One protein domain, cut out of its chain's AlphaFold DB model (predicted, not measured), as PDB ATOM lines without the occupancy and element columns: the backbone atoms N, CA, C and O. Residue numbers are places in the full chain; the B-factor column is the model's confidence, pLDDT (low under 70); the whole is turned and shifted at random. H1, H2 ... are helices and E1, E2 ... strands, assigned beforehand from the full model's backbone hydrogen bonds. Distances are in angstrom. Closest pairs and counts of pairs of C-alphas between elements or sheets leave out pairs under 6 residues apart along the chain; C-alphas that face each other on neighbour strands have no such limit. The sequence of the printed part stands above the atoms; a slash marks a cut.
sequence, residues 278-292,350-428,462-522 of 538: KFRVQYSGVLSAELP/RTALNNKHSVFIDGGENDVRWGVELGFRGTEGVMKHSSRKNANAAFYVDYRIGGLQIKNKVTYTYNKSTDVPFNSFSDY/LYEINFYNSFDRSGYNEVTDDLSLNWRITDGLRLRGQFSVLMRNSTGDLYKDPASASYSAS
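This is residues 278 to 292, 350 to 428 and 462 to 522 of the 538 residues of the protein "TonB-dependent outer membrane receptor, SusC/RagA subfamily, signature region" of Bacteroides ovatus CL02T12C04 (UniProt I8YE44). One long, twisted sheet of seven strands side by side, with both faces bare, makes a curved slab; two tiny helices, H1 and H2, sit beyond one end of its strands. The long strands make the longest axis. The printed part has 155 residues with two named helices and seven named strands, which follow along the chain as E1 E2 E3 E4 E5 H1 H2 E6 E7; the sheet's order is E1 E2 E3 E4 E5 E6 E7, all antiparallel, and the class is mostly strand. It is only just extended, close to loose, with a radius of gyration of the C-alphas of 22.8 A, and spans 72 by 33 by 22 A, a rod.

Find C-alpha 278 at (-41.401, 35.816, 10.896); from there E1 runs to residue 290, 39.0 A. Next come E2, residues 352 to 365, 43.8 A; E3, 368 to 380, 40.1 A; E4, 387 to 401, 46.3 A; and E5, 404 to 419, 48.8 A. H1 is residues 425 to 428 and H2 462 to 467. E6, 471 to 488, covers 55.0 A, and E7, 494 to 511, covers 55.4 A, ending at C-alpha 511, (9.554, 43.349, 8.654).

Start at edge strand E1: N 284 and O 358 of E2 are 2.8 A apart. E2 to E5 form a meander, each strand the antiparallel neighbour of the one before; look for N 359 and O 374, 2.8 A, N 373 and O 394, 2.8 A, and N 395 and O 410, 2.8 A. E5 and E6 are antiparallel neighbours, with N 411 and O 480 within hydrogen-bond range at 2.8 A. E6 and edge strand E7 are a hairpin, with N 481 and O 501 at 2.9 A. H1 and H2 are apart and not on the sheet. In H2 every O i to N i+4 pair is within hydrogen-bond range; H1 is too short for one.

The C-alphas of Asp 491 and Ala 515 are farthest apart, 73.7 A. Residues 293 to 349 and 429 to 461 are not printed; the C-alpha gaps are 7.2 A and 9.5 A. Of the links printed whole, none is long. Residues 518 to 522 have pLDDT under 70.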
ATOM      1  N   LYS A 278     -41.678  35.015  12.091       78.69
ATOM      2  CA  LYS A 278     -41.401  35.816  10.896       78.69
ATOM      3  C   LYS A 278     -39.919  36.160  10.809       78.69
ATOM      4  O   LYS A 278     -39.267  36.373  11.822       78.69
ATOM      5  N   PHE A 279     -39.442  36.275   9.576       89.56
ATOM      6  CA  PHE A 279     -38.112  36.772   9.246       89.56
ATOM      7  C   PHE A 279     -37.815  38.102   9.957       89.56
ATOM      8  O   PHE A 279     -38.590  39.058   9.849       89.56
ATOM      9  N   ARG A 280     -36.692  38.159  10.674       90.38
ATOM     10  CA  ARG A 280     -36.227  39.320  11.436       90.38
ATOM     11  C   ARG A 280     -34.835  39.714  10.986       90.38
ATOM     12  O   ARG A 280     -33.971  38.867  10.796       90.38
ATOM     13  N   VAL A 281     -34.619  41.019  10.870       93.00
ATOM     14  CA  VAL A 281     -33.307  41.614  10.604       93.00
ATOM     15  C   VAL A 281     -33.033  42.627  11.693       93.00
ATOM     16  O   VAL A 281     -33.851  43.508  11.958       93.00
ATOM     17  N   GLN A 282     -31.889  42.485  12.342       91.44
ATOM     18  CA  GLN A 282     -31.470  43.327  13.449       91.44
ATOM     19  C   GLN A 282     -30.077  43.848  13.143       91.44
ATOM     20  O   GLN A 282     -29.177  43.071  12.837       91.44
ATOM     21  N   TYR A 283     -29.907  45.163  13.219       93.50
ATOM     22  CA  TYR A 283     -28.630  45.828  13.012       93.50
ATOM     23  C   TYR A 283     -28.263  46.624  14.260       93.50
ATOM     24  O   TYR A 283     -29.092  47.355  14.800       93.50
ATOM     25  N   SER A 284     -27.015  46.491  14.694       90.31
ATOM     26  CA  SER A 284     -26.422  47.283  15.764       90.31
ATOM     27  C   SER A 284     -25.127  47.907  15.266       90.31
ATOM     28  O   SER A 284     -24.249  47.210  14.760       90.31
ATOM     29  N   GLY A 285     -24.992  49.217  15.453       92.25
ATOM     30  CA  GLY A 285     -23.777  49.969  15.162       92.25
ATOM     31  C   GLY A 285     -23.312  50.718  16.404       92.25
ATOM     32  O   GLY A 285     -24.121  51.366  17.062       92.25
ATOM     33  N   VAL A 286     -22.022  50.636  16.716       89.62
ATOM     34  CA  VAL A 286     -21.388  51.398  17.796       89.62
ATOM     35  C   VAL A 286     -20.184  52.129  17.225       89.62
ATOM     36  O   VAL A 286     -19.355  51.525  16.545       89.62
ATOM     37  N   LEU A 287     -20.098  53.424  17.507       92.62
ATOM     38  CA  LEU A 287     -18.947  54.263  17.204       92.62
ATOM     39  C   LEU A 287     -18.398  54.788  18.530       92.62
ATOM     40  O   LEU A 287     -19.166  55.287  19.353       92.62
ATOM     41  N   SER A 288     -17.093  54.675  18.744       90.38
ATOM     42  CA  SER A 288     -16.430  55.182  19.944       90.38
ATOM     43  C   SER A 288     -15.143  55.922  19.597       90.38
ATOM     44  O   SER A 288     -14.487  55.632  18.599       90.38
ATOM     45  N   ALA A 289     -14.806  56.909  20.422       92.19
ATOM     46  CA  ALA A 289     -13.547  57.631  20.355       92.19
ATOM     47  C   ALA A 289     -12.769  57.368  21.645       92.19
ATOM     48  O   ALA A 289     -13.318  57.530  22.735       92.19
ATOM     49  N   GLU A 290     -11.514  56.957  21.516       89.56
ATOM     50  CA  GLU A 290     -10.607  56.727  22.636       89.56
ATOM     51  C   GLU A 290      -9.519  57.802  22.627       89.56
ATOM     52  O   GLU A 290      -8.874  58.061  21.606       89.56
ATOM     53  N   LEU A 291      -9.370  58.479  23.765       91.38
ATOM     54  CA  LEU A 291      -8.480  59.618  23.939       91.38
ATOM     55  C   LEU A 291      -7.375  59.246  24.933       91.38
ATOM     56  O   LEU A 291      -7.700  58.737  26.006       91.38
ATOM     57  N   PRO A 292      -6.095  59.515  24.618       90.38
ATOM     58  CA  PRO A 292      -5.024  59.367  25.595       90.38
ATOM     59  C   PRO A 292      -5.203  60.373  26.733       90.38
ATOM     60  O   PRO A 292      -5.301  61.575  26.482       90.38
ATOM     61  N   ARG A 350      -2.370  59.099  19.417       91.94
ATOM     62  CA  ARG A 350      -3.452  59.646  18.595       91.94
ATOM     63  C   ARG A 350      -4.798  59.425  19.278       91.94
ATOM     64  O   ARG A 350      -4.965  58.480  20.041       91.94
ATOM     65  N   THR A 351      -5.780  60.253  18.940       94.06
ATOM     66  CA  THR A 351      -7.187  59.916  19.179       94.06
ATOM     67  C   THR A 351      -7.571  58.759  18.263       94.06
ATOM     68  O   THR A 351      -7.463  58.879  17.040       94.06
ATOM     69  N   ALA A 352      -8.008  57.646  18.840       92.50
ATOM     70  CA  ALA A 352      -8.448  56.480  18.091       92.50
ATOM     71  C   ALA A 352      -9.964  56.519  17.876       92.50
ATOM     72  O   ALA A 352     -10.724  56.829  18.793       92.50
ATOM     73  N   LEU A 353     -10.406  56.212  16.658       93.38
ATOM     74  CA  LEU A 353     -11.820  56.083  16.313       93.38
ATOM     75  C   LEU A 353     -12.113  54.617  16.022       93.38
ATOM     76  O   LEU A 353     -11.567  54.044  15.083       93.38
ATOM     77  N   ASN A 354     -12.999  54.039  16.820       92.50
ATOM     78  CA  ASN A 354     -13.332  52.626  16.796       92.50
ATOM     79  C   ASN A 354     -14.773  52.454  16.327       92.50
ATOM     80  O   ASN A 354     -15.661  53.228  16.693       92.50
ATOM     81  N   ASN A 355     -15.021  51.421  15.528       92.50
ATOM     82  CA  ASN A 355     -16.354  51.110  15.036       92.50
ATOM     83  C   ASN A 355     -16.671  49.620  15.140       92.50
ATOM     84  O   ASN A 355     -15.827  48.739  14.974       92.50
ATOM     85  N   LYS A 356     -17.940  49.336  15.404       92.00
ATOM     86  CA  LYS A 356     -18.461  47.982  15.517       92.00
ATOM     87  C   LYS A 356     -19.814  47.908  14.839       92.00
ATOM     88  O   LYS A 356     -20.682  48.740  15.086       92.00
ATOM     89  N   HIS A 357     -19.985  46.900  14.001       93.44
ATOM     90  CA  HIS A 357     -21.197  46.649  13.242       93.44
ATOM     91  C   HIS A 357     -21.588  45.192  13.406       93.44
ATOM     92  O   HIS A 357     -20.750  44.306  13.250       93.44
ATOM     93  N   SER A 358     -22.863  44.959  13.676       92.38
ATOM     94  CA  SER A 358     -23.401  43.623  13.873       92.38
ATOM     95  C   SER A 358     -24.756  43.519  13.207       92.38
ATOM     96  O   SER A 358     -25.623  44.368  13.415       92.38
ATOM     97  N   VAL A 359     -24.941  42.477  12.411       94.38
ATOM     98  CA  VAL A 359     -26.193  42.154  11.740       94.38
ATOM     99  C   VAL A 359     -26.586  40.746  12.150       94.38
ATOM    100  O   VAL A 359     -25.803  39.812  12.010       94.38
ATOM    101  N   PHE A 360     -27.808  40.592  12.640       92.88
ATOM    102  CA  PHE A 360     -28.396  39.299  12.948       92.88
ATOM    103  C   PHE A 360     -29.677  39.139  12.144       92.88
ATOM    104  O   PHE A 360     -30.570  39.987  12.203       92.88
ATOM    105  N   ILE A 361     -29.733  38.071  11.363       93.88
ATOM    106  CA  ILE A 361     -30.870  37.717  10.527       93.88
ATOM    107  C   ILE A 361     -31.355  36.367  11.011       93.88
ATOM    108  O   ILE A 361     -30.588  35.411  11.004       93.88
ATOM    109  N   ASP A 362     -32.609  36.276  11.420       93.25
ATOM    110  CA  ASP A 362     -33.178  35.037  11.933       93.25
ATOM    111  C   ASP A 362     -34.584  34.792  11.400       93.25
ATOM    112  O   ASP A 362     -35.299  35.710  10.987       93.25
ATOM    113  N   GLY A 363     -34.967  33.523  11.364       91.06
ATOM    114  CA  GLY A 363     -36.306  33.125  10.979       91.06
ATOM    115  C   GLY A 363     -36.490  31.617  10.992       91.06
ATOM    116  O   GLY A 363     -35.590  30.846  11.330       91.06
ATOM    117  N   GLY A 364     -37.684  31.202  10.589       87.81
ATOM    118  CA  GLY A 364     -38.059  29.800  10.510       87.81
ATOM    119  C   GLY A 364     -39.236  29.452  11.413       87.81
ATOM    120  O   GLY A 364     -39.643  30.217  12.287       87.81
ATOM    121  N   GLU A 365     -39.807  28.285  11.161       85.81
ATOM    122  CA  GLU A 365     -40.976  27.764  11.869       85.81
ATOM    123  C   GLU A 365     -40.527  26.874  13.046       85.81
ATOM    124  O   GLU A 365     -39.340  26.610  13.241       85.81
ATOM    125  N   ASN A 366     -41.463  26.379  13.858       80.69
ATOM    126  CA  ASN A 366     -41.156  25.577  15.051       80.69
ATOM    127  C   ASN A 366     -40.230  24.371  14.800       80.69
ATOM    128  O   ASN A 366     -39.397  24.070  15.661       80.69
ATOM    129  N   ASP A 367     -40.339  23.746  13.628       89.12
ATOM    130  CA  ASP A 367     -39.560  22.563  13.254       89.12
ATOM    131  C   ASP A 367     -38.163  22.915  12.729       89.12
ATOM    132  O   ASP A 367     -37.218  22.159  12.937       89.12
ATOM    133  N   VAL A 368     -37.998  24.069  12.076       91.38
ATOM    134  CA  VAL A 368     -36.709  24.500  11.517       91.38
ATOM    135  C   VAL A 368     -36.508  25.976  11.777       91.38
ATOM    136  O   VAL A 368     -37.187  26.813  11.184       91.38
ATOM    137  N   ARG A 369     -35.521  26.291  12.609       93.50
ATOM    138  CA  ARG A 369     -35.081  27.664  12.853       93.50
ATOM    139  C   ARG A 369     -33.681  27.841  12.312       93.50
ATOM    140  O   ARG A 369     -32.848  26.946  12.437       93.50
ATOM    141  N   TRP A 370     -33.413  28.995  11.734       93.88
ATOM    142  CA  TRP A 370     -32.107  29.316  11.191       93.88
ATOM    143  C   TRP A 370     -31.742  30.762  11.501       93.88
ATOM    144  O   TRP A 370     -32.602  31.605  11.761       93.88
ATOM    145  N   GLY A 371     -30.445  31.038  11.500       94.12
ATOM    146  CA  GLY A 371     -29.920  32.370  11.732       94.12
ATOM    147  C   GLY A 371     -28.601  32.595  11.012       94.12
ATOM    148  O   GLY A 371     -27.814  31.671  10.822       94.12
ATOM    149  N   VAL A 372     -28.366  33.840  10.623       94.94
ATOM    150  CA  VAL A 372     -27.110  34.344  10.078       94.94
ATOM    151  C   VAL A 372     -26.659  35.508  10.952       94.94
ATOM    152  O   VAL A 372     -27.412  36.446  11.203       94.94
ATOM    153  N   GLU A 373     -25.417  35.450  11.399       93.88
ATOM    154  CA  GLU A 373     -24.757  36.481  12.190       93.88
ATOM    155  C   GLU A 373     -23.592  37.029  11.367       93.88
ATOM    156  O   GLU A 373     -22.779  36.257  10.867       93.88
ATOM    157  N   LEU A 374     -23.513  38.344  11.202       94.88
ATOM    158  CA  LEU A 374     -22.383  39.023  10.575       94.88
ATOM    159  C   LEU A 374     -21.881  40.093  11.534       94.88
ATOM    160  O   LEU A 374     -22.658  40.933  11.984       94.88
ATOM    161  N   GLY A 375     -20.587  40.094  11.816       93.50
ATOM    162  CA  GLY A 375     -19.967  41.057  12.711       93.50
ATOM    163  C   GLY A 375     -18.680  41.624  12.134       93.50
ATOM    164  O   GLY A 375     -17.883  40.912  11.527       93.50
ATOM    165  N   PHE A 376     -18.458  42.913  12.358       94.00
ATOM    166  CA  PHE A 376     -17.209  43.600  12.061       94.00
ATOM    167  C   PHE A 376     -16.847  44.529  13.218       94.00
ATOM    168  O   PHE A 376     -17.688  45.282  13.708       94.00
ATOM    169  N   ARG A 377     -15.587  44.495  13.646       91.94
ATOM    170  CA  ARG A 377     -15.017  45.379  14.662       91.94
ATOM    171  C   ARG A 377     -13.680  45.902  14.153       91.94
ATOM    172  O   ARG A 377     -12.777  45.111  13.881       91.94
ATOM    173  N   GLY A 378     -13.571  47.219  14.022       93.38
ATOM    174  CA  GLY A 378     -12.322  47.928  13.788       93.38
ATOM    175  C   GLY A 378     -11.919  48.669  15.055       93.38
ATOM    176  O   GLY A 378     -12.620  49.587  15.480       93.38
ATOM    177  N   THR A 379     -10.806  48.257  15.651       91.31
ATOM    178  CA  THR A 379     -10.227  48.902  16.828       91.31
ATOM    179  C   THR A 379      -8.882  49.498  16.444       91.31
ATOM    180  O   THR A 379      -7.932  48.778  16.139       91.31
ATOM    181  N   GLU A 380      -8.791  50.816  16.448       92.44
ATOM    182  CA  GLU A 380      -7.541  51.548  16.338       92.44
ATOM    183  C   GLU A 380      -6.953  51.733  17.743       92.44
ATOM    184  O   GLU A 380      -7.663  52.061  18.692       92.44
ATOM    185  N   GLY A 381      -5.652  51.504  17.892       90.06
ATOM    186  CA  GLY A 381      -4.940  51.776  19.135       90.06
ATOM    187  C   GLY A 381      -4.647  53.264  19.302       90.06
ATOM    188  O   GLY A 381      -4.474  54.003  18.322       90.06
ATOM    189  N   VAL A 382      -4.546  53.689  20.563       91.25
ATOM    190  CA  VAL A 382      -4.118  55.047  20.934       91.25
ATOM    191  C   VAL A 382      -2.662  55.287  20.525       91.25
ATOM    192  O   VAL A 382      -2.311  56.390  20.113       91.25
ATOM    193  N   MET A 383      -1.821  54.249  20.556       89.25
ATOM    194  CA  MET A 383      -0.502  54.289  19.920       89.25
ATOM    195  C   MET A 383      -0.659  54.320  18.394       89.25
ATOM    196  O   MET A 383      -1.420  53.549  17.803       89.25
ATOM    197  N   LYS A 384       0.072  55.218  17.728       89.00
ATOM    198  CA  LYS A 384       0.097  55.283  16.258       89.00
ATOM    199  C   LYS A 384       0.543  53.938  15.667       89.00
ATOM    200  O   LYS A 384       1.410  53.278  16.218       89.00
ATOM    201  N   HIS A 385      -0.023  53.565  14.520       88.12
ATOM    202  CA  HIS A 385       0.285  52.322  13.793       88.12
ATOM    203  C   HIS A 385      -0.074  51.001  14.495       88.12
ATOM    204  O   HIS A 385       0.156  49.953  13.899       88.12
ATOM    205  N   SER A 386      -0.735  51.038  15.659       89.94
ATOM    206  CA  SER A 386      -1.365  49.859  16.262       89.94
ATOM    207  C   SER A 386      -2.861  49.805  15.928       89.94
ATOM    208  O   SER A 386      -3.592  50.786  16.102       89.94
ATOM    209  N   SER A 387      -3.333  48.676  15.395       92.44
ATOM    210  CA  SER A 387      -4.744  48.438  15.063       92.44
ATOM    211  C   SER A 387      -5.086  46.947  15.047       92.44
ATOM    212  O   SER A 387      -4.253  46.107  14.704       92.44
ATOM    213  N   ARG A 388      -6.350  46.626  15.331       91.06
ATOM    214  CA  ARG A 388      -6.900  45.272  15.266       91.06
ATOM    215  C   ARG A 388      -8.250  45.270  14.563       91.06
ATOM    216  O   ARG A 388      -9.128  46.083  14.847       91.06
ATOM    217  N   LYS A 389      -8.417  44.347  13.621       93.12
ATOM    218  CA  LYS A 389      -9.640  44.168  12.838       93.12
ATOM    219  C   LYS A 389     -10.143  42.747  13.003       93.12
ATOM    220  O   LYS A 389      -9.422  41.793  12.714       93.12
ATOM    221  N   ASN A 390     -11.402  42.623  13.393       92.19
ATOM    222  CA  ASN A 390     -12.088  41.352  13.549       92.19
ATOM    223  C   ASN A 390     -13.334  41.352  12.673       92.19
ATOM    224  O   ASN A 390     -14.169  42.248  12.772       92.19
ATOM    225  N   ALA A 391     -13.488  40.325  11.849       93.75
ATOM    226  CA  ALA A 391     -14.722  40.046  11.136       93.75
ATOM    227  C   ALA A 391     -15.192  38.636  11.486       93.75
ATOM    228  O   ALA A 391     -14.387  37.712  11.600       93.75
ATOM    229  N   ASN A 392     -16.493  38.463  11.666       92.12
ATOM    230  CA  ASN A 392     -17.094  37.164  11.898       92.12
ATOM    231  C   ASN A 392     -18.333  36.988  11.023       92.12
ATOM    232  O   ASN A 392     -19.041  37.943  10.708       92.12
ATOM    233  N   ALA A 393     -18.560  35.747  10.621       95.06
ATOM    234  CA  ALA A 393     -19.781  35.315   9.977       95.06
ATOM    235  C   ALA A 393     -20.172  33.977  10.593       95.06
ATOM    236  O   ALA A 393     -19.338  33.077  10.671       95.06
ATOM    237  N   ALA A 394     -21.415  33.827  11.028       94.25
ATOM    238  CA  ALA A 394     -21.911  32.558  11.525       94.25
ATOM    239  C   ALA A 394     -23.244  32.198  10.883       94.25
ATOM    240  O   ALA A 394     -24.092  33.055  10.648       94.25
ATOM    241  N   PHE A 395     -23.423  30.910  10.633       95.38
ATOM    242  CA  PHE A 395     -24.688  30.319  10.245       95.38
ATOM    243  C   PHE A 395     -25.112  29.339  11.327       95.38
ATOM    244  O   PHE A 395     -24.318  28.517  11.782       95.38
ATOM    245  N   TYR A 396     -26.362  29.440  11.745       92.75
ATOM    246  CA  TYR A 396     -26.961  28.602  12.763       92.75
ATOM    247  C   TYR A 396     -28.197  27.925  12.189       92.75
ATOM    248  O   TYR A 396     -29.025  28.577  11.554       92.75
ATOM    249  N   VAL A 397     -28.369  26.644  12.490       93.88
ATOM    250  CA  VAL A 397     -29.599  25.903  12.220       93.88
ATOM    251  C   VAL A 397     -29.978  25.049  13.428       93.88
ATOM    252  O   VAL A 397     -29.136  24.402  14.046       93.88
ATOM    253  N   ASP A 398     -31.263  25.055  13.766       93.56
ATOM    254  CA  ASP A 398     -31.881  24.237  14.805       93.56
ATOM    255  C   ASP A 398     -33.080  23.516  14.203       93.56
ATOM    256  O   ASP A 398     -34.129  24.108  13.937       93.56
ATOM    257  N   TYR A 399     -32.878  22.231  13.950       93.75
ATOM    258  CA  TYR A 399     -33.843  21.336  13.345       93.75
ATOM    259  C   TYR A 399     -34.445  20.429  14.415       93.75
ATOM    260  O   TYR A 399     -33.729  19.689  15.093       93.75
ATOM    261  N   ARG A 400     -35.768  20.458  14.563       92.75
ATOM    262  CA  ARG A 400     -36.537  19.639  15.499       92.75
ATOM    263  C   ARG A 400     -37.434  18.692  14.716       92.75
ATOM    264  O   ARG A 400     -38.315  19.126  13.986       92.75
ATOM    265  N   ILE A 401     -37.237  17.392  14.909       90.56
ATOM    266  CA  ILE A 401     -38.087  16.351  14.334       90.56
ATOM    267  C   ILE A 401     -38.463  15.324  15.406       90.56
ATOM    268  O   ILE A 401     -37.639  14.545  15.888       90.56
ATOM    269  N   GLY A 402     -39.733  15.335  15.814       88.62
ATOM    270  CA  GLY A 402     -40.231  14.478  16.892       88.62
ATOM    271  C   GLY A 402     -39.447  14.681  18.196       88.62
ATOM    272  O   GLY A 402     -39.437  15.769  18.761       88.62
ATOM    273  N   GLY A 403     -38.788  13.623  18.679       87.94
ATOM    274  CA  GLY A 403     -37.938  13.668  19.876       87.94
ATOM    275  C   GLY A 403     -36.480  14.074  19.622       87.94
ATOM    276  O   GLY A 403     -35.716  14.168  20.582       87.94
ATOM    277  N   LEU A 404     -36.064  14.272  18.368       91.81
ATOM    278  CA  LEU A 404     -34.689  14.608  17.998       91.81
ATOM    279  C   LEU A 404     -34.564  16.100  17.674       91.81
ATOM    280  O   LEU A 404     -35.319  16.639  16.871       91.81
ATOM    281  N   GLN A 405     -33.569  16.752  18.264       92.94
ATOM    282  CA  GLN A 405     -33.174  18.120  17.968       92.94
ATOM    283  C   GLN A 405     -31.705  18.144  17.542       92.94
ATOM    284  O   GLN A 405     -30.825  17.719  18.291       92.94
ATOM    285  N   ILE A 406     -31.447  18.681  16.357       94.75
ATOM    286  CA  ILE A 406     -30.122  18.843  15.767       94.75
ATOM    287  C   ILE A 406     -29.837  20.335  15.697       94.75
ATOM    288  O   ILE A 406     -30.519  21.068  14.987       94.75
ATOM    289  N   LYS A 407     -28.826  20.781  16.433       93.50
ATOM    290  CA  LYS A 407     -28.329  22.154  16.392       93.50
ATOM    291  C   LYS A 407     -26.959  22.150  15.747       93.50
ATOM    292  O   LYS A 407     -26.099  21.390  16.179       93.50
ATOM    293  N   ASN A 408     -26.754  22.990  14.750       95.19
ATOM    294  CA  ASN A 408     -25.456  23.161  14.125       95.19
ATOM    295  C   ASN A 408     -25.147  24.650  13.976       95.19
ATOM    296  O   ASN A 408     -26.003  25.416  13.528       95.19
ATOM    297  N   LYS A 409     -23.946  25.060  14.387       94.38
ATOM    298  CA  LYS A 409     -23.449  26.422  14.207       94.38
ATOM    299  C   LYS A 409     -22.080  26.377  13.547       94.38
ATOM    300  O   LYS A 409     -21.109  25.952  14.162       94.38
ATOM    301  N   VAL A 410     -21.999  26.901  12.331       95.81
ATOM    302  CA  VAL A 410     -20.732  27.113  11.633       95.81
ATOM    303  C   VAL A 410     -20.349  28.574  11.789       95.81
ATOM    304  O   VAL A 410     -21.136  29.457  11.460       95.81
ATOM    305  N   THR A 411     -19.148  28.847  12.283       93.81
ATOM    306  CA  THR A 411     -18.617  30.200  12.461       93.81
ATOM    307  C   THR A 411     -17.298  30.340  11.718       93.81
ATOM    308  O   THR A 411     -16.372  29.572  11.946       93.81
ATOM    309  N   TYR A 412     -17.185  31.361  10.878       95.50
ATOM    310  CA  TYR A 412     -15.933  31.822  10.296       95.50
ATOM    311  C   TYR A 412     -15.492  33.110  10.991       95.50
ATOM    312  O   TYR A 412     -16.284  34.030  11.191       95.50
ATOM    313  N   THR A 413     -14.232  33.178  11.401       93.19
ATOM    314  CA  THR A 413     -13.627  34.349  12.037       93.19
ATOM    315  C   THR A 413     -12.352  34.723  11.302       93.19
ATOM    316  O   THR A 413     -11.470  33.894  11.093       93.19
ATOM    317  N   TYR A 414     -12.260  35.994  10.936       94.31
ATOM    318  CA  TYR A 414     -11.068  36.623  10.404       94.31
ATOM    319  C   TYR A 414     -10.555  37.632  11.422       94.31
ATOM    320  O   TYR A 414     -11.296  38.512  11.864       94.31
ATOM    321  N   ASN A 415      -9.282  37.520  11.769       91.88
ATOM    322  CA  ASN A 415      -8.597  38.486  12.603       91.88
ATOM    323  C   ASN A 415      -7.335  38.970  11.896       91.88
ATOM    324  O   ASN A 415      -6.589  38.178  11.315       91.88
ATOM    325  N   LYS A 416      -7.096  40.275  11.977       92.25
ATOM    326  CA  LYS A 416      -5.841  40.888  11.572       92.25
ATOM    327  C   LYS A 416      -5.435  41.941  12.585       92.25
ATOM    328  O   LYS A 416      -6.161  42.904  12.811       92.25
ATOM    329  N   SER A 417      -4.246  41.766  13.124       90.62
ATOM    330  CA  SER A 417      -3.530  42.727  13.940       90.62
ATOM    331  C   SER A 417      -2.445  43.390  13.093       90.62
ATOM    332  O   SER A 417      -1.871  42.801  12.170       90.62
ATOM    333  N   THR A 418      -2.213  44.670  13.331       90.31
ATOM    334  CA  THR A 418      -1.124  45.427  12.724       90.31
ATOM    335  C   THR A 418      -0.507  46.304  13.792       90.31
ATOM    336  O   THR A 418      -1.229  46.981  14.520       90.31
ATOM    337  N   ASP A 419       0.812  46.271  13.847       89.38
ATOM    338  CA  ASP A 419       1.647  47.055  14.734       89.38
ATOM    339  C   ASP A 419       2.964  47.420  14.031       89.38
ATOM    340  O   ASP A 419       3.193  47.114  12.851       89.38
ATOM    341  N   VAL A 420       3.843  48.078  14.772       85.81
ATOM    342  CA  VAL A 420       5.209  48.407  14.389       85.81
ATOM    343  C   VAL A 420       6.185  47.838  15.424       85.81
ATOM    344  O   VAL A 420       5.901  47.828  16.617       85.81
ATOM    345  N   PRO A 421       7.364  47.355  15.000       78.88
ATOM    346  CA  PRO A 421       8.304  46.672  15.898       78.88
ATOM    347  C   PRO A 421       9.037  47.592  16.889       78.88
ATOM    348  O   PRO A 421       9.844  47.130  17.695       78.88
ATOM    349  N   PHE A 422       8.804  48.888  16.768       75.38
ATOM    350  CA  PHE A 422       9.265  50.008  17.580       75.38
ATOM    351  C   PHE A 422       8.073  50.960  17.692       75.38
ATOM    352  O   PHE A 422       7.187  50.834  16.855       75.38
ATOM    353  N   ASN A 423       8.071  51.928  18.621       81.50
ATOM    354  CA  ASN A 423       6.924  52.797  18.975       81.50
ATOM    355  C   ASN A 423       6.201  52.334  20.247       81.50
ATOM    356  O   ASN A 423       4.986  52.458  20.353       81.50
ATOM    357  N   SER A 424       6.933  51.807  21.227       83.75
ATOM    358  CA  SER A 424       6.370  51.574  22.556       83.75
ATOM    359  C   SER A 424       6.197  52.904  23.295       83.75
ATOM    360  O   SER A 424       6.938  53.860  23.063       83.75
ATOM    361  N   PHE A 425       5.248  52.991  24.231       85.50
ATOM    362  CA  PHE A 425       5.090  54.204  25.044       85.50
ATOM    363  C   PHE A 425       6.363  54.525  25.852       85.50
ATOM    364  O   PHE A 425       6.737  55.692  26.006       85.50
ATOM    365  N   SER A 426       7.087  53.490  26.294       83.44
ATOM    366  CA  SER A 426       8.380  53.629  26.970       83.44
ATOM    367  C   SER A 426       9.427  54.348  26.122       83.44
ATOM    368  O   SER A 426      10.177  55.152  26.681       83.44
ATOM    369  N   ASP A 427       9.431  54.143  24.797       83.38
ATOM    370  CA  ASP A 427      10.387  54.790  23.886       83.38
ATOM    371  C   ASP A 427      10.291  56.317  23.963       83.38
ATOM    372  O   ASP A 427      11.300  56.997  23.820       83.38
ATOM    373  N   TYR A 428       9.100  56.858  24.248       87.25
ATOM    374  CA  TYR A 428       8.866  58.294  24.422       87.25
ATOM    375  C   TYR A 428       9.135  58.779  25.845       87.25
ATOM    376  O   TYR A 428       9.621  59.892  26.033       87.25
ATOM    377  N   LEU A 462       9.489  58.832  16.023       86.44
ATOM    378  CA  LEU A 462       8.662  59.417  14.963       86.44
ATOM    379  C   LEU A 462       9.364  59.485  13.609       86.44
ATOM    380  O   LEU A 462       8.686  59.440  12.582       86.44
ATOM    381  N   TYR A 463      10.695  59.577  13.580       86.94
ATOM    382  CA  TYR A 463      11.430  59.484  12.323       86.94
ATOM    383  C   TYR A 463      11.267  58.082  11.732       86.94
ATOM    384  O   TYR A 463      10.926  57.938  10.562       86.94
ATOM    385  N   GLU A 464      11.449  57.042  12.549       83.38
ATOM    386  CA  GLU A 464      11.363  55.662  12.070       83.38
ATOM    387  C   GLU A 464       9.960  55.314  11.574       83.38
ATOM    388  O   GLU A 464       9.814  54.712  10.516       83.38
ATOM    389  N   ILE A 465       8.929  55.744  12.298       83.12
ATOM    390  CA  ILE A 465       7.532  55.454  11.961       83.12
ATOM    391  C   ILE A 465       7.100  56.125  10.651       83.12
ATOM    392  O   ILE A 465       6.321  55.548   9.899       83.12
ATOM    393  N   ASN A 466       7.567  57.348  10.384       82.88
ATOM    394  CA  ASN A 466       7.128  58.107   9.210       82.88
ATOM    395  C   ASN A 466       7.987  57.846   7.965       82.88
ATOM    396  O   ASN A 466       7.471  57.934   6.853       82.88
ATOM    397  N   PHE A 467       9.280  57.547   8.130       82.12
ATOM    398  CA  PHE A 467      10.210  57.381   7.006       82.12
ATOM    399  C   PHE A 467      10.535  55.924   6.673       82.12
ATOM    400  O   PHE A 467      10.949  55.654   5.545       82.12
ATOM    401  N   TYR A 468      10.354  54.983   7.604       83.94
ATOM    402  CA  TYR A 468      10.636  53.568   7.365       83.94
ATOM    403  C   TYR A 468       9.361  52.739   7.298       83.94
ATOM    404  O   TYR A 468       8.428  52.915   8.074       83.94
ATOM    405  N   ASN A 469       9.341  51.762   6.395       82.75
ATOM    406  CA  ASN A 469       8.161  50.933   6.146       82.75
ATOM    407  C   ASN A 469       8.181  49.637   6.974       82.75
ATOM    408  O   ASN A 469       7.862  48.562   6.462       82.75
ATOM    409  N   SER A 470       8.623  49.717   8.233       85.88
ATOM    410  CA  SER A 470       8.642  48.557   9.134       85.88
ATOM    411  C   SER A 470       7.225  48.220   9.586       85.88
ATOM    412  O   SER A 470       6.412  49.114   9.798       85.88
ATOM    413  N   PHE A 471       6.920  46.937   9.746       87.62
ATOM    414  CA  PHE A 471       5.613  46.488  10.212       87.62
ATOM    415  C   PHE A 471       5.727  45.165  10.962       87.62
ATOM    416  O   PHE A 471       6.562  44.321  10.640       87.62
ATOM    417  N   ASP A 472       4.832  44.977  11.919       87.38
ATOM    418  CA  ASP A 472       4.528  43.693  12.529       87.38
ATOM    419  C   ASP A 472       3.049  43.403  12.265       87.38
ATOM    420  O   ASP A 472       2.163  44.183  12.610       87.38
ATOM    421  N   ARG A 473       2.759  42.338  11.526       87.81
ATOM    422  CA  ARG A 473       1.392  41.972  11.158       87.81
ATOM    423  C   ARG A 473       1.163  40.546  11.570       87.81
ATOM    424  O   ARG A 473       1.854  39.649  11.110       87.81
ATOM    425  N   SER A 474       0.119  40.321  12.344       87.81
ATOM    426  CA  SER A 474      -0.344  38.977  12.654       87.81
ATOM    427  C   SER A 474      -1.819  38.843  12.317       87.81
ATOM    428  O   SER A 474      -2.536  39.823  12.107       87.81
ATOM    429  N   GLY A 475      -2.291  37.617  12.173       87.38
ATOM    430  CA  GLY A 475      -3.693  37.370  11.905       87.38
ATOM    431  C   GLY A 475      -3.995  35.893  11.820       87.38
ATOM    432  O   GLY A 475      -3.094  35.054  11.770       87.38
ATOM    433  N   TYR A 476      -5.279  35.574  11.789       87.88
ATOM    434  CA  TYR A 476      -5.729  34.212  11.593       87.88
ATOM    435  C   TYR A 476      -7.072  34.155  10.876       87.88
ATOM    436  O   TYR A 476      -7.887  35.077  10.914       87.88
ATOM    437  N   ASN A 477      -7.283  33.016  10.230       92.69
ATOM    438  CA  ASN A 477      -8.568  32.571   9.726       92.69
ATOM    439  C   ASN A 477      -8.979  31.351  10.533       92.69
ATOM    440  O   ASN A 477      -8.220  30.388  10.612       92.69
ATOM    441  N   GLU A 478     -10.165  31.379  11.113       92.19
ATOM    442  CA  GLU A 478     -10.697  30.287  11.913       92.19
ATOM    443  C   GLU A 478     -12.067  29.875  11.390       92.19
ATOM    444  O   GLU A 478     -12.924  30.724  11.155       92.19
ATOM    445  N   VAL A 479     -12.272  28.572  11.224       94.75
ATOM    446  CA  VAL A 479     -13.585  27.965  11.018       94.75
ATOM    447  C   VAL A 479     -13.864  27.061  12.209       94.75
ATOM    448  O   VAL A 479     -13.039  26.215  12.551       94.75
ATOM    449  N   THR A 480     -15.026  27.237  12.822       92.94
ATOM    450  CA  THR A 480     -15.541  26.378  13.888       92.94
ATOM    451  C   THR A 480     -16.874  25.800  13.440       92.94
ATOM    452  O   THR A 480     -17.736  26.558  13.000       92.94
ATOM    453  N   ASP A 481     -17.041  24.487  13.541       95.31
ATOM    454  CA  ASP A 481     -18.315  23.801  13.332       95.31
ATOM    455  C   ASP A 481     -18.744  23.112  14.625       95.31
ATOM    456  O   ASP A 481     -18.085  22.177  15.074       95.31
ATOM    457  N   ASP A 482     -19.833  23.592  15.217       94.19
ATOM    458  CA  ASP A 482     -20.375  23.129  16.488       94.19
ATOM    459  C   ASP A 482     -21.692  22.374  16.246       94.19
ATOM    460  O   ASP A 482     -22.739  22.974  15.986       94.19
ATOM    461  N   LEU A 483     -21.665  21.045  16.348       94.44
ATOM    462  CA  LEU A 483     -22.815  20.158  16.184       94.44
ATOM    463  C   LEU A 483     -23.288  19.621  17.541       94.44
ATOM    464  O   LEU A 483     -22.551  18.962  18.268       94.44
ATOM    465  N   SER A 484     -24.562  19.827  17.862       93.31
ATOM    466  CA  SER A 484     -25.224  19.271  19.041       93.31
ATOM    467  C   SER A 484     -26.454  18.459  18.646       93.31
ATOM    468  O   SER A 484     -27.383  18.956  18.015       93.31
ATOM    469  N   LEU A 485     -26.484  17.205  19.084       93.50
ATOM    470  CA  LEU A 485     -27.593  16.276  18.922       93.50
ATOM    471  C   LEU A 485     -28.266  16.088  20.279       93.50
ATOM    472  O   LEU A 485     -27.620  15.671  21.236       93.50
ATOM    473  N   ASN A 486     -29.557  16.380  20.379       91.88
ATOM    474  CA  ASN A 486     -30.354  16.154  21.579       91.88
ATOM    475  C   ASN A 486     -31.500  15.212  21.228       91.88
ATOM    476  O   ASN A 486     -32.404  15.592  20.492       91.88
ATOM    477  N   TRP A 487     -31.480  13.993  21.752       93.44
ATOM    478  CA  TRP A 487     -32.498  12.989  21.481       93.44
ATOM    479  C   TRP A 487     -33.248  12.618  22.758       93.44
ATOM    480  O   TRP A 487     -32.693  12.023  23.682       93.44
ATOM    481  N   ARG A 488     -34.532  12.970  22.815       92.88
ATOM    482  CA  ARG A 488     -35.478  12.506  23.830       92.88
ATOM    483  C   ARG A 488     -36.014  11.142  23.398       92.88
ATOM    484  O   ARG A 488     -36.915  11.065  22.568       92.88
ATOM    485  N   ILE A 489     -35.425  10.083  23.950       91.44
ATOM    486  CA  ILE A 489     -35.804   8.694  23.656       91.44
ATOM    487  C   ILE A 489     -37.129   8.372  24.357       91.44
ATOM    488  O   ILE A 489     -38.038   7.815  23.750       91.44
ATOM    489  N   THR A 490     -37.254   8.770  25.625       89.94
ATOM    490  CA  THR A 490     -38.485   8.682  26.424       89.94
ATOM    491  C   THR A 490     -38.637   9.941  27.279       89.94
ATOM    492  O   THR A 490     -37.754  10.802  27.299       89.94
ATOM    493  N   ASP A 491     -39.736  10.075  28.022       83.50
ATOM    494  CA  ASP A 491     -39.951  11.228  28.909       83.50
ATOM    495  C   ASP A 491     -38.909  11.347  30.030       83.50
ATOM    496  O   ASP A 491     -38.625  12.457  30.480       83.50
ATOM    497  N   GLY A 492     -38.293  10.226  30.424       86.94
ATOM    498  CA  GLY A 492     -37.262  10.168  31.463       86.94
ATOM    499  C   GLY A 492     -35.826  10.015  30.954       86.94
ATOM    500  O   GLY A 492     -34.901  10.117  31.754       86.94
ATOM    501  N   LEU A 493     -35.610   9.769  29.655       88.44
ATOM    502  CA  LEU A 493     -34.281   9.507  29.097       88.44
ATOM    503  C   LEU A 493     -33.972  10.431  27.918       88.44
ATOM    504  O   LEU A 493     -34.642  10.405  26.882       88.44
ATOM    505  N   ARG A 494     -32.902  11.216  28.066       89.00
ATOM    506  CA  ARG A 494     -32.363  12.085  27.018       89.00
ATOM    507  C   ARG A 494     -30.902  11.744  26.761       89.00
ATOM    508  O   ARG A 494     -30.120  11.644  27.700       89.00
ATOM    509  N   LEU A 495     -30.548  11.610  25.491       91.00
ATOM    510  CA  LEU A 495     -29.176  11.491  25.024       91.00
ATOM    511  C   LEU A 495     -28.749  12.831  24.421       91.00
ATOM    512  O   LEU A 495     -29.453  13.376  23.571       91.00
ATOM    513  N   ARG A 496     -27.601  13.359  24.844       89.94
ATOM    514  CA  ARG A 496     -26.981  14.547  24.249       89.94
ATOM    515  C   ARG A 496     -25.607  14.168  23.702       89.94
ATOM    516  O   ARG A 496     -24.793  13.620  24.435       89.94
ATOM    517  N   GLY A 497     -25.369  14.467  22.431       91.12
ATOM    518  CA  GLY A 497     -24.063  14.398  21.782       91.12
ATOM    519  C   GLY A 497     -23.624  15.792  21.350       91.12
ATOM    520  O   GLY A 497     -24.453  16.587  20.906       91.12
ATOM    521  N   GLN A 498     -22.343  16.102  21.500       90.62
ATOM    522  CA  GLN A 498     -21.747  17.376  21.105       90.62
ATOM    523  C   GLN A 498     -20.421  17.090  20.403       90.62
ATOM    524  O   GLN A 498     -19.589  16.358  20.932       90.62
ATOM    525  N   PHE A 499     -20.246  17.655  19.217       93.19
ATOM    526  CA  PHE A 499     -19.053  17.534  18.392       93.19
ATOM    527  C   PHE A 499     -18.659  18.938  17.951       93.19
ATOM    528  O   PHE A 499     -19.520  19.690  17.505       93.19
ATOM    529  N   SER A 500     -17.387  19.293  18.100       91.56
ATOM    530  CA  SER A 500     -16.861  20.571  17.627       91.56
ATOM    531  C   SER A 500     -15.587  20.327  16.846       91.56
ATOM    532  O   SER A 500     -14.726  19.566  17.291       91.56
ATOM    533  N   VAL A 501     -15.485  20.953  15.680       93.00
ATOM    534  CA  VAL A 501     -14.284  20.938  14.848       93.00
ATOM    535  C   VAL A 501     -13.804  22.370  14.695       93.00
ATOM    536  O   VAL A 501     -14.542  23.230  14.220       93.00
ATOM    537  N   LEU A 502     -12.550  22.623  15.071       90.50
ATOM    538  CA  LEU A 502     -11.909  23.926  14.935       90.50
ATOM    539  C   LEU A 502     -10.707  23.817  14.002       90.50
ATOM    540  O   LEU A 502      -9.778  23.045  14.234       90.50
ATOM    541  N   MET A 503     -10.703  24.644  12.963       92.00
ATOM    542  CA  MET A 503      -9.589  24.790  12.036       92.00
ATOM    543  C   MET A 503      -9.132  26.242  12.044       92.00
ATOM    544  O   MET A 503      -9.832  27.114  11.533       92.00
ATOM    545  N   ARG A 504      -7.944  26.504  12.593       89.62
ATOM    546  CA  ARG A 504      -7.326  27.835  12.616       89.62
ATOM    547  C   ARG A 504      -6.046  27.831  11.785       89.62
ATOM    548  O   ARG A 504      -5.187  26.972  11.960       89.62
ATOM    549  N   ASN A 505      -5.923  28.800  10.886       90.69
ATOM    550  CA  ASN A 505      -4.710  29.073  10.127       90.69
ATOM    551  C   ASN A 505      -4.203  30.469  10.479       90.69
ATOM    552  O   ASN A 505      -4.878  31.456  10.177       90.69
ATOM    553  N   SER A 506      -3.031  30.538  11.099       88.69
ATOM    554  CA  SER A 506      -2.427  31.781  11.575       88.69
ATOM    555  C   SER A 506      -1.254  32.196  10.692       88.69
ATOM    556  O   SER A 506      -0.489  31.358  10.218       88.69
ATOM    557  N   THR A 507      -1.095  33.499  10.505       87.38
ATOM    558  CA  THR A 507      -0.011  34.121   9.739       87.38
ATOM    559  C   THR A 507       0.620  35.227  10.570       87.38
ATOM    560  O   THR A 507      -0.094  35.961  11.251       87.38
ATOM    561  N   GLY A 508       1.939  35.366  10.489       89.38
ATOM    562  CA  GLY A 508       2.689  36.426  11.151       89.38
ATOM    563  C   GLY A 508       3.837  36.872  10.258       89.38
ATOM    564  O   GLY A 508       4.645  36.038   9.857       89.38
ATOM    565  N   ASP A 509       3.891  38.166   9.969       86.56
ATOM    566  CA  ASP A 509       4.888  38.806   9.126       86.56
ATOM    567  C   ASP A 509       5.519  39.964   9.904       86.56
ATOM    568  O   ASP A 509       4.869  40.975  10.175       86.56
ATOM    569  N   LEU A 510       6.806  39.830  10.219       86.69
ATOM    570  CA  LEU A 510       7.613  40.883  10.823       86.69
ATOM    571  C   LEU A 510       8.627  41.384   9.796       86.69
ATOM    572  O   LEU A 510       9.455  40.618   9.300       86.69
ATOM    573  N   TYR A 511       8.593  42.680   9.514       86.19
ATOM    574  CA  TYR A 511       9.554  43.349   8.654       86.19
ATOM    575  C   TYR A 511      10.143  44.567   9.365       86.19
ATOM    576  O   TYR A 511       9.420  45.446   9.831       86.19
ATOM    577  N   LYS A 512      11.475  44.616   9.419       84.25
ATOM    578  CA  LYS A 512      12.245  45.754   9.924       84.25
ATOM    579  C   LYS A 512      13.071  46.324   8.785       84.25
ATOM    580  O   LYS A 512      13.803  45.585   8.127       84.25
ATOM    581  N   ASP A 513      12.956  47.625   8.574       82.88
ATOM    582  CA  ASP A 513      13.741  48.330   7.572       82.88
ATOM    583  C   ASP A 513      15.239  48.267   7.938       82.88
ATOM    584  O   ASP A 513      15.589  48.579   9.081       82.88
ATOM    585  N   PRO A 514      16.139  47.893   7.008       81.06
ATOM    586  CA  PRO A 514      17.581  47.861   7.258       81.06
ATOM    587  C   PRO A 514      18.181  49.194   7.728       81.06
ATOM    588  O   PRO A 514      19.235  49.203   8.363       81.06
ATOM    589  N   ALA A 515      17.540  50.323   7.409       78.75
ATOM    590  CA  ALA A 515      17.962  51.652   7.838       78.75
ATOM    591  C   ALA A 515      17.488  52.020   9.257       78.75
ATOM    592  O   ALA A 515      17.961  53.031   9.812       78.75
ATOM    593  N   SER A 516      16.591  51.220   9.853       77.19
ATOM    594  CA  SER A 516      16.157  51.400  11.238       77.19
ATOM    595  C   SER A 516      17.317  51.195  12.203       77.19
ATOM    596  O   SER A 516      18.116  50.266  12.083       77.19
ATOM    597  N   ALA A 517      17.389  52.041  13.222       71.44
ATOM    598  CA  ALA A 517      18.336  51.877  14.312       71.44
ATOM    599  C   ALA A 517      18.119  50.564  15.081       71.44
ATOM    600  O   ALA A 517      19.086  49.964  15.562       71.44
ATOM    601  N   SER A 518      16.872  50.084  15.121       65.50
ATOM    602  CA  SER A 518      16.486  48.803  15.719       65.50
ATOM    603  C   SER A 518      16.967  47.578  14.922       65.50
ATOM    604  O   SER A 518      17.050  46.484  15.485       65.50
ATOM    605  N   TYR A 519      17.340  47.740  13.644       64.44
ATOM    606  CA  TYR A 519      17.836  46.653  12.788       64.44
ATOM    607  C   TYR A 519      19.194  46.118  13.265       64.44
ATOM    608  O   TYR A 519      19.428  44.910  13.318       64.44
ATOM    609  N   SER A 520      20.077  47.021  13.700       54.41
ATOM    610  CA  SER A 520      21.428  46.709  14.192       54.41
ATOM    611  C   SER A 520      21.461  45.864  15.475       54.41
ATOM    612  O   SER A 520      22.523  45.364  15.837       54.41
ATOM    613  N   ALA A 521      20.327  45.685  16.163       49.25
ATOM    614  CA  ALA A 521      20.230  44.882  17.382       49.25
ATOM    615  C   ALA A 521      19.850  43.406  17.129       49.25
ATOM    616  O   ALA A 521      19.883  42.612  18.066       49.25
ATOM    617  N   SER A 522      19.504  43.010  15.893       42.66
ATOM    618  CA  SER A 522      19.002  41.658  15.588       42.66
ATOM    619  C   SER A 522      19.799  40.891  14.528       42.66
ATOM    620  O   SER A 522      19.225  40.092  13.785       42.66
TER     621      SER A 522